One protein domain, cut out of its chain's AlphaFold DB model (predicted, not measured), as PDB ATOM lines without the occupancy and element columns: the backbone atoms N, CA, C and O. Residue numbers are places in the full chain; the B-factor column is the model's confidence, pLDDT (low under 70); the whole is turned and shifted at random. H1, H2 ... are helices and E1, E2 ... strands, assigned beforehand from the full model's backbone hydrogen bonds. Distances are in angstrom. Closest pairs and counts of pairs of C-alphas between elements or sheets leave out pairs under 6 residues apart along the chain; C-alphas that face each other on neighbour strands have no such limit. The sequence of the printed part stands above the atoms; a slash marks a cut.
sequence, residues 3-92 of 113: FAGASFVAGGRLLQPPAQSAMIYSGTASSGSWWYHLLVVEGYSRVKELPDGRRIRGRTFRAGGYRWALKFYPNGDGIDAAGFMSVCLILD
ATOM      1  N   PHE A   3    -122.301  37.750  44.097       87.31
ATOM      2  CA  PHE A   3    -122.536  36.416  43.546       87.31
ATOM      3  C   PHE A   3    -123.270  36.505  42.203       87.31
ATOM      4  O   PHE A   3    -124.344  37.099  42.123       87.31
ATOM      5  N   ALA A   4    -122.686  35.918  41.157       89.19
ATOM      6  CA  ALA A   4    -123.244  35.890  39.806       89.19
ATOM      7  C   ALA A   4    -123.933  34.556  39.465       89.19
ATOM      8  O   ALA A   4    -124.677  34.480  38.487       89.19
ATOM      9  N   GLY A   5    -123.723  33.519  40.282       89.31
ATOM     10  CA  GLY A   5    -124.421  32.244  40.187       89.31
ATOM     11  C   GLY A   5    -123.526  31.018  40.306       89.31
ATOM     12  O   GLY A   5    -122.337  31.105  40.616       89.31
ATOM     13  N   ALA A   6    -124.122  29.847  40.069       91.75
ATOM     14  CA  ALA A   6    -123.421  28.570  40.101       91.75
ATOM     15  C   ALA A   6    -123.796  27.655  38.924       91.75
ATOM     16  O   ALA A   6    -124.943  27.598  38.472       91.75
ATOM     17  N   SER A   7    -122.805  26.909  38.442       93.38
ATOM     18  CA  SER A   7    -122.942  25.814  37.482       93.38
ATOM     19  C   SER A   7    -122.618  24.504  38.189       93.38
ATOM     20  O   SER A   7    -121.535  24.380  38.751       93.38
ATOM     21  N   PHE A   8    -123.522  23.528  38.124       92.81
ATOM     22  CA  PHE A   8    -123.333  22.208  38.728       92.81
ATOM     23  C   PHE A   8    -123.088  21.172  37.640       92.81
ATOM     24  O   PHE A   8    -123.864  21.080  36.687       92.81
ATOM     25  N   VAL A   9    -122.015  20.406  37.772       91.94
ATOM     26  CA  VAL A   9    -121.608  19.370  36.828       91.94
ATOM     27  C   VAL A   9    -121.565  18.038  37.555       91.94
ATOM     28  O   VAL A   9    -120.875  17.919  38.558       91.94
ATOM     29  N   ALA A  10    -122.252  17.034  37.019       91.06
ATOM     30  CA  ALA A  10    -122.173  15.656  37.493       91.06
ATOM     31  C   ALA A  10    -122.272  14.701  36.299       91.06
ATOM     32  O   ALA A  10    -122.901  15.021  35.285       91.06
ATOM     33  N   GLY A  11    -121.603  13.546  36.375       87.38
ATOM     34  CA  GLY A  11    -121.623  12.547  35.295       87.38
ATOM     35  C   GLY A  11    -121.189  13.098  33.926       87.38
ATOM     36  O   GLY A  11    -121.685  12.673  32.883       87.38
ATOM     37  N   GLY A  12    -120.321  14.115  33.918       87.38
ATOM     38  CA  GLY A  12    -119.825  14.727  32.687       87.38
ATOM     39  C   GLY A  12    -120.832  15.604  31.942       87.38
ATOM     40  O   GLY A  12    -120.689  15.801  30.727       87.38
ATOM     41  N   ARG A  13    -121.871  16.092  32.628       91.00
ATOM     42  CA  ARG A  13    -122.915  16.955  32.063       91.00
ATOM     43  C   ARG A  13    -123.228  18.118  33.000       91.00
ATOM     44  O   ARG A  13    -123.118  17.991  34.215       91.00
ATOM     45  N   LEU A  14    -123.643  19.245  32.419       91.75
ATOM     46  CA  LEU A  14    -124.233  20.343  33.180       91.75
ATOM     47  C   LEU A  14    -125.614  19.901  33.675       91.75
ATOM     48  O   LEU A  14    -126.468  19.529  32.870       91.75
ATOM     49  N   LEU A  15    -125.837  19.960  34.982       90.62
ATOM     50  CA  LEU A  15    -127.144  19.690  35.563       90.62
ATOM     51  C   LEU A  15    -128.094  20.854  35.283       90.62
ATOM     52  O   LEU A  15    -127.684  22.015  35.244       90.62
ATOM     53  N   GLN A  16    -129.383  20.571  35.105       77.25
ATOM     54  CA  GLN A  16    -130.414  21.609  35.148       77.25
ATOM     55  C   GLN A  16    -130.656  22.017  36.604       77.25
ATOM     56  O   GLN A  16    -130.442  21.207  37.505       77.25
ATOM     57  N   PRO A  17    -131.024  23.279  36.873       66.75
ATOM     58  CA  PRO A  17    -131.347  23.652  38.226       66.75
ATOM     59  C   PRO A  17    -132.698  22.992  38.521       66.75
ATOM     60  O   PRO A  17    -133.490  22.788  37.592       66.75
ATOM     61  N   PRO A  18    -133.002  22.642  39.775       55.97
ATOM     62  CA  PRO A  18    -134.364  22.249  40.101       55.97
ATOM     63  C   PRO A  18    -135.328  23.335  39.594       55.97
ATOM     64  O   PRO A  18    -134.985  24.516  39.627       55.97
ATOM     65  N   ALA A  19    -136.506  22.953  39.090       54.97
ATOM     66  CA  ALA A  19    -137.438  23.853  38.390       54.97
ATOM     67  C   ALA A  19    -137.843  25.109  39.198       54.97
ATOM     68  O   ALA A  19    -138.266  26.107  38.626       54.97
ATOM     69  N   GLN A  20    -137.658  25.081  40.520       47.19
ATOM     70  CA  GLN A  20    -137.908  26.192  41.448       47.19
ATOM     71  C   GLN A  20    -136.685  27.109  41.678       47.19
ATOM     72  O   GLN A  20    -136.781  28.112  42.372       47.19
ATOM     73  N   SER A  21    -135.531  26.779  41.095       50.62
ATOM     74  CA  SER A  21    -134.242  27.465  41.249       50.62
ATOM     75  C   SER A  21    -133.697  27.941  39.899       50.62
ATOM     76  O   SER A  21    -132.489  27.945  39.650       50.62
ATOM     77  N   ALA A  22    -134.577  28.387  38.998       49.22
ATOM     78  CA  ALA A  22    -134.177  29.285  37.916       49.22
ATOM     79  C   ALA A  22    -133.759  30.637  38.532       49.22
ATOM     80  O   ALA A  22    -134.417  31.656  38.352       49.22
ATOM     81  N   MET A  23    -132.700  30.631  39.348       50.88
ATOM     82  CA  MET A  23    -132.187  31.802  40.036       50.88
ATOM     83  C   MET A  23    -131.592  32.723  38.979       50.88
ATOM     84  O   MET A  23    -130.483  32.527  38.483       50.88
ATOM     85  N   ILE A  24    -132.368  33.734  38.606       53.34
ATOM     86  CA  ILE A  24    -131.844  34.915  37.944       53.34
ATOM     87  C   ILE A  24    -131.030  35.639  39.018       53.34
ATOM     88  O   ILE A  24    -131.575  36.383  39.827       53.34
ATOM     89  N   TYR A  25    -129.720  35.394  39.061       56.81
ATOM     90  CA  TYR A  25    -128.797  36.162  39.894       56.81
ATOM     91  C   TYR A  25    -128.618  37.549  39.264       56.81
ATOM     92  O   TYR A  25    -127.624  37.849  38.609       56.81
ATOM     93  N   SER A  26    -129.636  38.399  39.384       53.09
ATOM     94  CA  SER A  26    -129.572  39.806  38.997       53.09
ATOM     95  C   SER A  26    -128.915  40.604  40.118       53.09
ATOM     96  O   SER A  26    -129.546  41.436  40.761       53.09
ATOM     97  N   GLY A  27    -127.637  40.333  40.377       53.41
ATOM     98  CA  GLY A  27    -126.821  41.246  41.161       53.41
ATOM     99  C   GLY A  27    -126.538  42.482  40.315       53.41
ATOM    100  O   GLY A  27    -125.672  42.442  39.442       53.41
ATOM    101  N   THR A  28    -127.255  43.585  40.539       55.59
ATOM    102  CA  THR A  28    -126.873  44.901  40.004       55.59
ATOM    103  C   THR A  28    -125.670  45.404  40.793       55.59
ATOM    104  O   THR A  28    -125.788  46.237  41.688       55.59
ATOM    105  N   ALA A  29    -124.504  44.823  40.521       56.75
ATOM    106  CA  ALA A  29    -123.256  45.298  41.088       56.75
ATOM    107  C   ALA A  29    -122.947  46.679  40.490       56.75
ATOM    108  O   ALA A  29    -123.061  46.876  39.277       56.75
ATOM    109  N   SER A  30    -122.584  47.641  41.338       59.97
ATOM    110  CA  SER A  30    -122.120  48.952  40.890       59.97
ATOM    111  C   SER A  30    -120.860  48.805  40.029       59.97
ATOM    112  O   SER A  30    -120.084  47.856  40.185       59.97
ATOM    113  N   SER A  31    -120.657  49.750  39.107       63.03
ATOM    114  CA  SER A  31    -119.436  49.821  38.295       63.03
ATOM    115  C   SER A  31    -118.195  49.732  39.195       63.03
ATOM    116  O   SER A  31    -118.072  50.507  40.141       63.03
ATOM    117  N   GLY A  32    -117.300  48.778  38.920       66.94
ATOM    118  CA  GLY A  32    -116.068  48.552  39.691       66.94
ATOM    119  C   GLY A  32    -116.127  47.445  40.754       66.94
ATOM    120  O   GLY A  32    -115.109  47.149  41.369       66.94
ATOM    121  N   SER A  33    -117.274  46.793  40.967       80.62
ATOM    122  CA  SER A  33    -117.384  45.686  41.929       80.62
ATOM    123  C   SER A  33    -116.928  44.340  41.344       80.62
ATOM    124  O   SER A  33    -117.363  43.943  40.261       80.62
ATOM    125  N   TRP A  34    -116.118  43.586  42.094       86.94
ATOM    126  CA  TRP A  34    -115.815  42.183  41.778       86.94
ATOM    127  C   TRP A  34    -117.051  41.297  41.925       86.94
ATOM    128  O   TRP A  34    -117.841  41.453  42.861       86.94
ATOM    129  N   TRP A  35    -117.160  40.306  41.052       88.69
ATOM    130  CA  TRP A  35    -118.191  39.279  41.068       88.69
ATOM    131  C   TRP A  35    -117.553  37.892  41.032       88.69
ATOM    132  O   TRP A  35    -116.407  37.748  40.612       88.69
ATOM    133  N   TYR A  36    -118.294  36.875  41.463       91.19
ATOM    134  CA  TYR A  36    -117.830  35.491  41.409       91.19
ATOM    135  C   TYR A  36    -118.944  34.543  40.967       91.19
ATOM    136  O   TYR A  36    -120.118  34.740  41.286       91.19
ATOM    137  N   HIS A  37    -118.557  33.510  40.223       92.75
ATOM    138  CA  HIS A  37    -119.426  32.427  39.771       92.75
ATOM    139  C   HIS A  37    -118.798  31.099  40.180       92.75
ATOM    140  O   HIS A  37    -117.601  30.901  39.983       92.75
ATOM    141  N   LEU A  38    -119.594  30.191  40.734       93.81
ATOM    142  CA  LEU A  38    -119.104  28.896  41.197       93.81
ATOM    143  C   LEU A  38    -119.268  27.832  40.110       93.81
ATOM    144  O   LEU A  38    -120.331  27.694  39.504       93.81
ATOM    145  N   LEU A  39    -118.218  27.048  39.878       94.25
ATOM    146  CA  LEU A  39    -118.294  25.797  39.132       94.25
ATOM    147  C   LEU A  39    -118.148  24.652  40.131       94.25
ATOM    148  O   LEU A  39    -117.065  24.425  40.657       94.25
ATOM    149  N   VAL A  40    -119.243  23.945  40.386       93.38
ATOM    150  CA  VAL A  40    -119.278  22.805  41.303       93.38
ATOM    151  C   VAL A  40    -119.260  21.534  40.470       93.38
ATOM    152  O   VAL A  40    -120.169  21.310  39.669       93.38
ATOM    153  N   VAL A  41    -118.223  20.715  40.635       91.94
ATOM    154  CA  VAL A  41    -118.082  19.433  39.934       91.94
ATOM    155  C   VAL A  41    -118.220  18.302  40.942       91.94
ATOM    156  O   VAL A  41    -117.337  18.071  41.760       91.94
ATOM    157  N   GLU A  42    -119.333  17.588  40.869       91.75
ATOM    158  CA  GLU A  42    -119.596  16.420  41.693       91.75
ATOM    159  C   GLU A  42    -118.963  15.177  41.062       91.75
ATOM    160  O   GLU A  42    -119.133  14.900  39.870       91.75
ATOM    161  N   GLY A  43    -118.222  14.414  41.871       91.06
ATOM    162  CA  GLY A  43    -117.585  13.179  41.421       91.06
ATOM    163  C   GLY A  43    -116.561  13.407  40.307       91.06
ATOM    164  O   GLY A  43    -116.587  12.698  39.301       91.06
ATOM    165  N   TYR A  44    -115.671  14.395  40.473       89.62
ATOM    166  CA  TYR A  44    -114.679  14.794  39.464       89.62
ATOM    167  C   TYR A  44    -113.896  13.613  38.863       89.62
ATOM    168  O   TYR A  44    -113.673  13.589  37.657       89.62
ATOM    169  N   SER A  45    -113.534  12.605  39.664       89.44
ATOM    170  CA  SER A  45    -112.837  11.401  39.184       89.44
ATOM    171  C   SER A  45    -113.565  10.714  38.022       89.44
ATOM    172  O   SER A  45    -112.939  10.414  37.014       89.44
ATOM    173  N   ARG A  46    -114.895  10.574  38.103       87.69
ATOM    174  CA  ARG A  46    -115.735  10.018  37.024       87.69
ATOM    175  C   ARG A  46    -115.841  10.959  35.829       87.69
ATOM    176  O   ARG A  46    -115.982  10.531  34.691       87.69
ATOM    177  N   VAL A  47    -115.799  12.265  36.080       85.88
ATOM    178  CA  VAL A  47    -115.804  13.281  35.020       85.88
ATOM    179  C   VAL A  47    -114.482  13.268  34.236       85.88
ATOM    180  O   VAL A  47    -114.479  13.599  33.053       85.88
ATOM    181  N   LYS A  48    -113.380  12.838  34.861       84.50
ATOM    182  CA  LYS A  48    -112.064  12.673  34.230       84.50
ATOM    183  C   LYS A  48    -111.984  11.456  33.294       84.50
ATOM    184  O   LYS A  48    -111.176  11.451  32.379       84.50
ATOM    185  N   GLU A  49    -112.854  10.460  33.453       85.81
ATOM    186  CA  GLU A  49    -112.923   9.287  32.557       85.81
ATOM    187  C   GLU A  49    -113.482   9.615  31.160       85.81
ATOM    188  O   GLU A  49    -113.553   8.760  30.278       85.81
ATOM    189  N   LEU A  50    -113.917  10.857  30.941       81.81
ATOM    190  CA  LEU A  50    -114.368  11.314  29.636       81.81
ATOM    191  C   LEU A  50    -113.214  11.369  28.622       81.81
ATOM    192  O   LEU A  50    -112.081  11.633  29.010       81.81
ATOM    193  N   PRO A  51    -113.493  11.220  27.314       81.50
ATOM    194  CA  PRO A  51    -112.471  11.398  26.286       81.50
ATOM    195  C   PRO A  51    -111.807  12.779  26.352       81.50
ATOM    196  O   PRO A  51    -112.461  13.774  26.695       81.50
ATOM    197  N   ASP A  52    -110.535  12.841  25.965       77.62
ATOM    198  CA  ASP A  52    -109.775  14.087  25.876       77.62
ATOM    199  C   ASP A  52    -110.472  15.118  24.981       77.62
ATOM    200  O   ASP A  52    -111.186  14.793  24.029       77.62
ATOM    201  N   GLY A  53    -110.315  16.394  25.332       73.00
ATOM    202  CA  GLY A  53    -110.973  17.503  24.638       73.00
ATOM    203  C   GLY A  53    -112.485  17.610  24.881       73.00
ATOM    204  O   GLY A  53    -113.116  18.556  24.396       73.00
ATOM    205  N   ARG A  54    -113.106  16.703  25.656       86.62
ATOM    206  CA  ARG A  54    -114.520  16.847  26.016       86.62
ATOM    207  C   ARG A  54    -114.721  18.082  26.890       86.62
ATOM    208  O   ARG A  54    -114.118  18.238  27.948       86.62
ATOM    209  N   ARG A  55    -115.645  18.941  26.461       90.81
ATOM    210  CA  ARG A  55    -115.972  20.201  27.127       90.81
ATOM    211  C   ARG A  55    -117.369  20.196  27.714       90.81
ATOM    212  O   ARG A  55    -118.327  19.764  27.075       90.81
ATOM    213  N   ILE A  56    -117.497  20.803  28.884       93.44
ATOM    214  CA  ILE A  56    -118.767  21.094  29.535       93.44
ATOM    215  C   ILE A  56    -118.905  22.612  29.605       93.44
ATOM    216  O   ILE A  56    -118.093  23.308  30.213       93.44
ATOM    217  N   ARG A  57    -119.924  23.148  28.931       94.62
ATOM    218  CA  ARG A  57    -120.265  24.567  29.031       94.62
ATOM    219  C   ARG A  57    -121.149  24.762  30.258       94.62
ATOM    220  O   ARG A  57    -122.172  24.101  30.392       94.62
ATOM    221  N   GLY A  58    -120.743  25.670  31.132       92.50
ATOM    222  CA  GLY A  58    -121.502  26.125  32.284       92.50
ATOM    223  C   GLY A  58    -122.758  26.904  31.896       92.50
ATOM    224  O   GLY A  58    -123.023  27.183  30.720       92.50
ATOM    225  N   ARG A  59    -123.528  27.286  32.914       92.44
ATOM    226  CA  ARG A  59    -124.647  28.211  32.745       92.44
ATOM    227  C   ARG A  59    -124.161  29.581  32.302       92.44
ATOM    228  O   ARG A  59    -123.089  30.032  32.704       92.44
ATOM    229  N   THR A  60    -125.018  30.244  31.541       93.75
ATOM    230  CA  THR A  60    -124.906  31.674  31.290       93.75
ATOM    231  C   THR A  60    -125.264  32.443  32.561       93.75
ATOM    232  O   THR A  60    -126.278  32.146  33.194       93.75
ATOM    233  N   PHE A  61    -124.462  33.441  32.914       90.44
ATOM    234  CA  PHE A  61    -124.705  34.342  34.039       90.44
ATOM    235  C   PHE A  61    -124.427  35.794  33.642       90.44
ATOM    236  O   PHE A  61    -123.745  36.057  32.652       90.44
ATOM    237  N   ARG A  62    -124.984  36.752  34.390       89.81
ATOM    238  CA  ARG A  62    -124.797  38.189  34.140       89.81
ATOM    239  C   ARG A  62    -123.831  38.782  35.153       89.81
ATOM    240  O   ARG A  62    -124.025  38.615  36.350       89.81
ATOM    241  N   ALA A  63    -122.828  39.509  34.673       87.88
ATOM    242  CA  ALA A  63    -121.908  40.248  35.525       87.88
ATOM    243  C   ALA A  63    -121.262  41.418  34.772       87.88
ATOM    244  O   ALA A  63    -120.939  41.302  33.588       87.88
ATOM    245  N   GLY A  64    -121.092  42.560  35.446       87.00
ATOM    246  CA  GLY A  64    -120.481  43.755  34.848       87.00
ATOM    247  C   GLY A  64    -121.200  44.276  33.595       87.00
ATOM    248  O   GLY A  64    -120.558  44.863  32.733       87.00
ATOM    249  N   GLY A  65    -122.506  44.013  33.456       88.00
ATOM    250  CA  GLY A  65    -123.302  44.396  32.280       88.00
ATOM    251  C   GLY A  65    -123.229  43.431  31.089       88.00
ATOM    252  O   GLY A  65    -123.894  43.668  30.083       88.00
ATOM    253  N   TYR A  66    -122.491  42.325  31.199       91.00
ATOM    254  CA  TYR A  66    -122.340  41.331  30.134       91.00
ATOM    255  C   TYR A  66    -122.858  39.959  30.569       91.00
ATOM    256  O   TYR A  66    -122.957  39.652  31.760       91.00
ATOM    257  N   ARG A  67    -123.196  39.124  29.586       93.38
ATOM    258  CA  ARG A  67    -123.447  37.694  29.751       93.38
ATOM    259  C   ARG A  67    -122.156  36.923  29.556       93.38
ATOM    260  O   ARG A  67    -121.476  37.088  28.547       93.38
ATOM    261  N   TRP A  68    -121.868  36.050  30.503       94.44
ATOM    262  CA  TRP A  68    -120.690  35.202  30.511       94.44
ATOM    263  C   TRP A  68    -121.090  33.744  30.703       94.44
ATOM    264  O   TRP A  68    -122.183  33.453  31.188       94.44
ATOM    265  N   ALA A  69    -120.190  32.828  30.375       95.38
ATOM    266  CA  ALA A  69    -120.274  31.431  30.778       95.38
ATOM    267  C   ALA A  69    -118.874  30.890  31.087       95.38
ATOM    268  O   ALA A  69    -117.871  31.410  30.598       95.38
ATOM    269  N   LEU A  70    -118.796  29.819  31.876       96.12
ATOM    270  CA  LEU A  70    -117.553  29.062  32.043       96.12
ATOM    271  C   LEU A  70    -117.509  27.909  31.038       96.12
ATOM    272  O   LEU A  70    -118.500  27.206  30.851       96.12
ATOM    273  N   LYS A  71    -116.363  27.684  30.404       95.56
ATOM    274  CA  LYS A  71    -116.041  26.447  29.685       95.56
ATOM    275  C   LYS A  71    -115.110  25.625  30.562       95.56
ATOM    276  O   LYS A  71    -114.097  26.142  31.014       95.56
ATOM    277  N   PHE A  72    -115.465  24.370  30.790       95.00
ATOM    278  CA  PHE A  72    -114.705  23.451  31.622       95.00
ATOM    279  C   PHE A  72    -114.279  22.230  30.810       95.00
ATOM    280  O   PHE A  72    -115.107  21.617  30.131       95.00
ATOM    281  N   TYR A  73    -112.998  21.894  30.902       94.38
ATOM    282  CA  TYR A  73    -112.366  20.753  30.257       94.38
ATOM    283  C   TYR A  73    -111.734  19.879  31.347       94.38
ATOM    284  O   TYR A  73    -110.718  20.275  31.927       94.38
ATOM    285  N   PRO A  74    -112.325  18.712  31.658       93.50
ATOM    286  CA  PRO A  74    -111.821  17.829  32.712       93.50
ATOM    287  C   PRO A  74    -110.415  17.279  32.445       93.50
ATOM    288  O   PRO A  74    -109.680  17.014  33.389       93.50
ATOM    289  N   ASN A  75    -110.052  17.125  31.168       93.25
ATOM    290  CA  ASN A  75    -108.782  16.545  30.712       93.25
ATOM    291  C   ASN A  75    -107.937  17.533  29.893       93.25
ATOM    292  O   ASN A  75    -107.147  17.127  29.046       93.25
ATOM    293  N   GLY A  76    -108.132  18.830  30.127       92.88
ATOM    294  CA  GLY A  76    -107.389  19.886  29.449       92.88
ATOM    295  C   GLY A  76    -108.011  20.331  28.123       92.88
ATOM    296  O   GLY A  76    -108.775  19.602  27.483       92.88
ATOM    297  N   ASP A  77    -107.716  21.570  27.729       92.44
ATOM    298  CA  ASP A  77    -108.095  22.133  26.426       92.44
ATOM    299  C   ASP A  77    -106.980  21.892  25.395       92.44
ATOM    300  O   ASP A  77    -106.166  22.768  25.110       92.44
ATOM    301  N   GLY A  78    -106.920  20.668  24.868       87.38
ATOM    302  CA  GLY A  78    -105.930  20.262  23.867       87.38
ATOM    303  C   GLY A  78    -104.656  19.651  24.453       87.38
ATOM    304  O   GLY A  78    -104.551  19.401  25.652       87.38
ATOM    305  N   ILE A  79    -103.692  19.367  23.572       87.56
ATOM    306  CA  ILE A  79    -102.517  18.546  23.901       87.56
ATOM    307  C   ILE A  79    -101.577  19.221  24.906       87.56
ATOM    308  O   ILE A  79    -101.043  18.554  25.786       87.56
ATOM    309  N   ASP A  80    -101.447  20.547  24.834       90.19
ATOM    310  CA  ASP A  80    -100.563  21.323  25.710       90.19
ATOM    311  C   ASP A  80    -101.071  21.380  27.160       90.19
ATOM    312  O   ASP A  80    -100.309  21.645  28.086       90.19
ATOM    313  N   ALA A  81    -102.364  21.117  27.364       90.19
ATOM    314  CA  ALA A  81    -103.010  21.076  28.672       90.19
ATOM    315  C   ALA A  81    -103.311  19.641  29.143       90.19
ATOM    316  O   ALA A  81    -104.007  19.461  30.148       90.19
ATOM    317  N   ALA A  82    -102.802  18.622  28.441       86.81
ATOM    318  CA  ALA A  82    -103.029  17.226  28.791       86.81
ATOM    319  C   ALA A  82    -102.567  16.929  30.230       86.81
ATOM    320  O   ALA A  82    -101.512  17.373  30.681       86.81
ATOM    321  N   GLY A  83    -103.381  16.177  30.973       86.00
ATOM    322  CA  GLY A  83    -103.123  15.845  32.379       86.00
ATOM    323  C   GLY A  83    -103.587  16.902  33.392       86.00
ATOM    324  O   GLY A  83    -103.690  16.578  34.578       86.00
ATOM    325  N   PHE A  84    -103.950  18.106  32.945       90.06
ATOM    326  CA  PHE A  84    -104.531  19.163  33.776       90.06
ATOM    327  C   PHE A  84    -106.045  19.275  33.581       90.06
ATOM    328  O   PHE A  84    -106.623  18.727  32.645       90.06
ATOM    329  N   MET A  85    -106.694  20.039  34.461       91.81
ATOM    330  CA  MET A  85    -108.011  20.603  34.173       91.81
ATOM    331  C   MET A  85    -107.863  22.007  33.603       91.81
ATOM    332  O   MET A  85    -107.019  22.778  34.058       91.81
ATOM    333  N   SER A  86    -108.729  22.372  32.660       93.88
ATOM    334  CA  SER A  86    -108.779  23.734  32.124       93.88
ATOM    335  C   SER A  86    -110.152  24.353  32.351       93.88
ATOM    336  O   SER A  86    -111.192  23.722  32.140       93.88
ATOM    337  N   VAL A  87    -110.156  25.617  32.773       95.00
ATOM    338  CA  VAL A  87    -111.364  26.428  32.938       95.00
ATOM    339  C   VAL A  87    -111.143  27.761  32.240       95.00
ATOM    340  O   VAL A  87    -110.125  28.415  32.447       95.00
ATOM    341  N   CYS A  88    -112.108  28.178  31.426       94.69
ATOM    342  CA  CYS A  88    -112.054  29.441  30.700       94.69
ATOM    343  C   CYS A  88    -113.340  30.236  30.920       94.69
ATOM    344  O   CYS A  88    -114.441  29.688  30.827       94.69
ATOM    345  N   LEU A  89    -113.208  31.542  31.142       95.88
ATOM    346  CA  LEU A  89    -114.331  32.472  31.079       95.88
ATOM    347  C   LEU A  89    -114.566  32.865  29.618       95.88
ATOM    348  O   LEU A  89    -113.631  33.259  28.927       95.88
ATOM    349  N   ILE A  90    -115.810  32.773  29.154       95.69
ATOM    350  CA  ILE A  90    -116.199  33.203  27.809       95.69
ATOM    351  C   ILE A  90    -117.289  34.261  27.857       95.69
ATOM    352  O   ILE A  90    -118.194  34.198  28.691       95.69
ATOM    353  N   LEU A  91    -117.213  35.209  26.925       95.38
ATOM    354  CA  LEU A  91    -118.302  36.134  26.643       95.38
ATOM    355  C   LEU A  91    -119.407  35.377  25.899       95.38
ATOM    356  O   LEU A  91    -119.155  34.758  24.869       95.38
ATOM    357  N   ASP A  92    -120.618  35.406  26.447       95.12
ATOM    358  CA  ASP A  92    -121.776  34.651  25.961       95.12
ATOM    359  C   ASP A  92    -122.831  35.568  25.329       95.12
ATOM    360  O   ASP A  92    -124.032  35.537  25.624       95.12
TER     361      ASP A  92
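Overview. This is residues 3 to 92 of the 113 residues of the protein "MATH domain-containing protein" of Triticum turgidum subsp. durum (UniProt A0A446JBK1). This is a small two-layer sandwich, in which a twisted three-stranded sheet, E3, E4 and E5, is partly face to face with a pair of strands, E1 and E2, while E5 stays apart from that pair. Residues 11 to 34 swing away from the strands in a wide loop that leads from the end of E1 back to the start of E2, and the short helix H1 follows E2 at one end of the sandwich. The printed part has 90 residues, with five named strands and one named helix in the order E1 E2 H1 E3 E4 E5; the larger sheet runs E3, E4, E5, antiparallel, and E1 and E2 are parallel. The class is mostly strand, though under half of the residues, 43 of 90, are in named elements. The whole is only just compact, close to loose, with a radius of gyration of the C-alphas of 14.2 A, and flat, with spans of 40 by 31 by 17 A.

Arrangement. E3, residues 56 to 63, E4, residues 66 to 73, and E5, residues 86 to 91, form a meander, each strand the antiparallel neighbour of the one before. The sheet is only just strongly twisted, with C-alphas up to 4.4 A off its best plane. E3 and E4 are a hairpin at 156 degrees, with N 58 and O 70 at 2.7 A, within hydrogen-bond range. E4 and E5 are a hairpin at 159 degrees, with N 71 and O 88 at 2.8 A, within range. E1, residues 3 to 10, and E2, residues 35 to 42, are parallel at 14 degrees, with N 7 and O 38 at 2.8 A. The two sheets form a sandwich, two sheets face to face, their best planes 13 degrees apart. The closest C-alphas of E1 and E3 are those of Ser 7 and Gly 58, 5.4 A apart. H1, residues 44 to 48, is not on the three-stranded sheet; its one O i to N i+4 pair is within hydrogen-bond range.

Along the chain. E3 measures 20.3 A from first to last C-alpha, E4 22.9 A and E5 16.6 A. E5 ends at C-alpha 91, at (-118.302, 36.134, 26.643). E1 begins at C-alpha 3, at (-122.536, 36.416, 43.546), and measures 21.6 A; E2 measures 22.9 A and H1 6.2 A.

Size, cuts and confidence. The C-alphas farthest apart are those of Ser 30 and Glu 49, 41.6 A. The printed part has no cut. The links E1 to E2, 24 residues, and E4 to E5, 12 residues, are long. The mean pLDDT of the printed part is 84.1, and residues 17 to 32 are under 70.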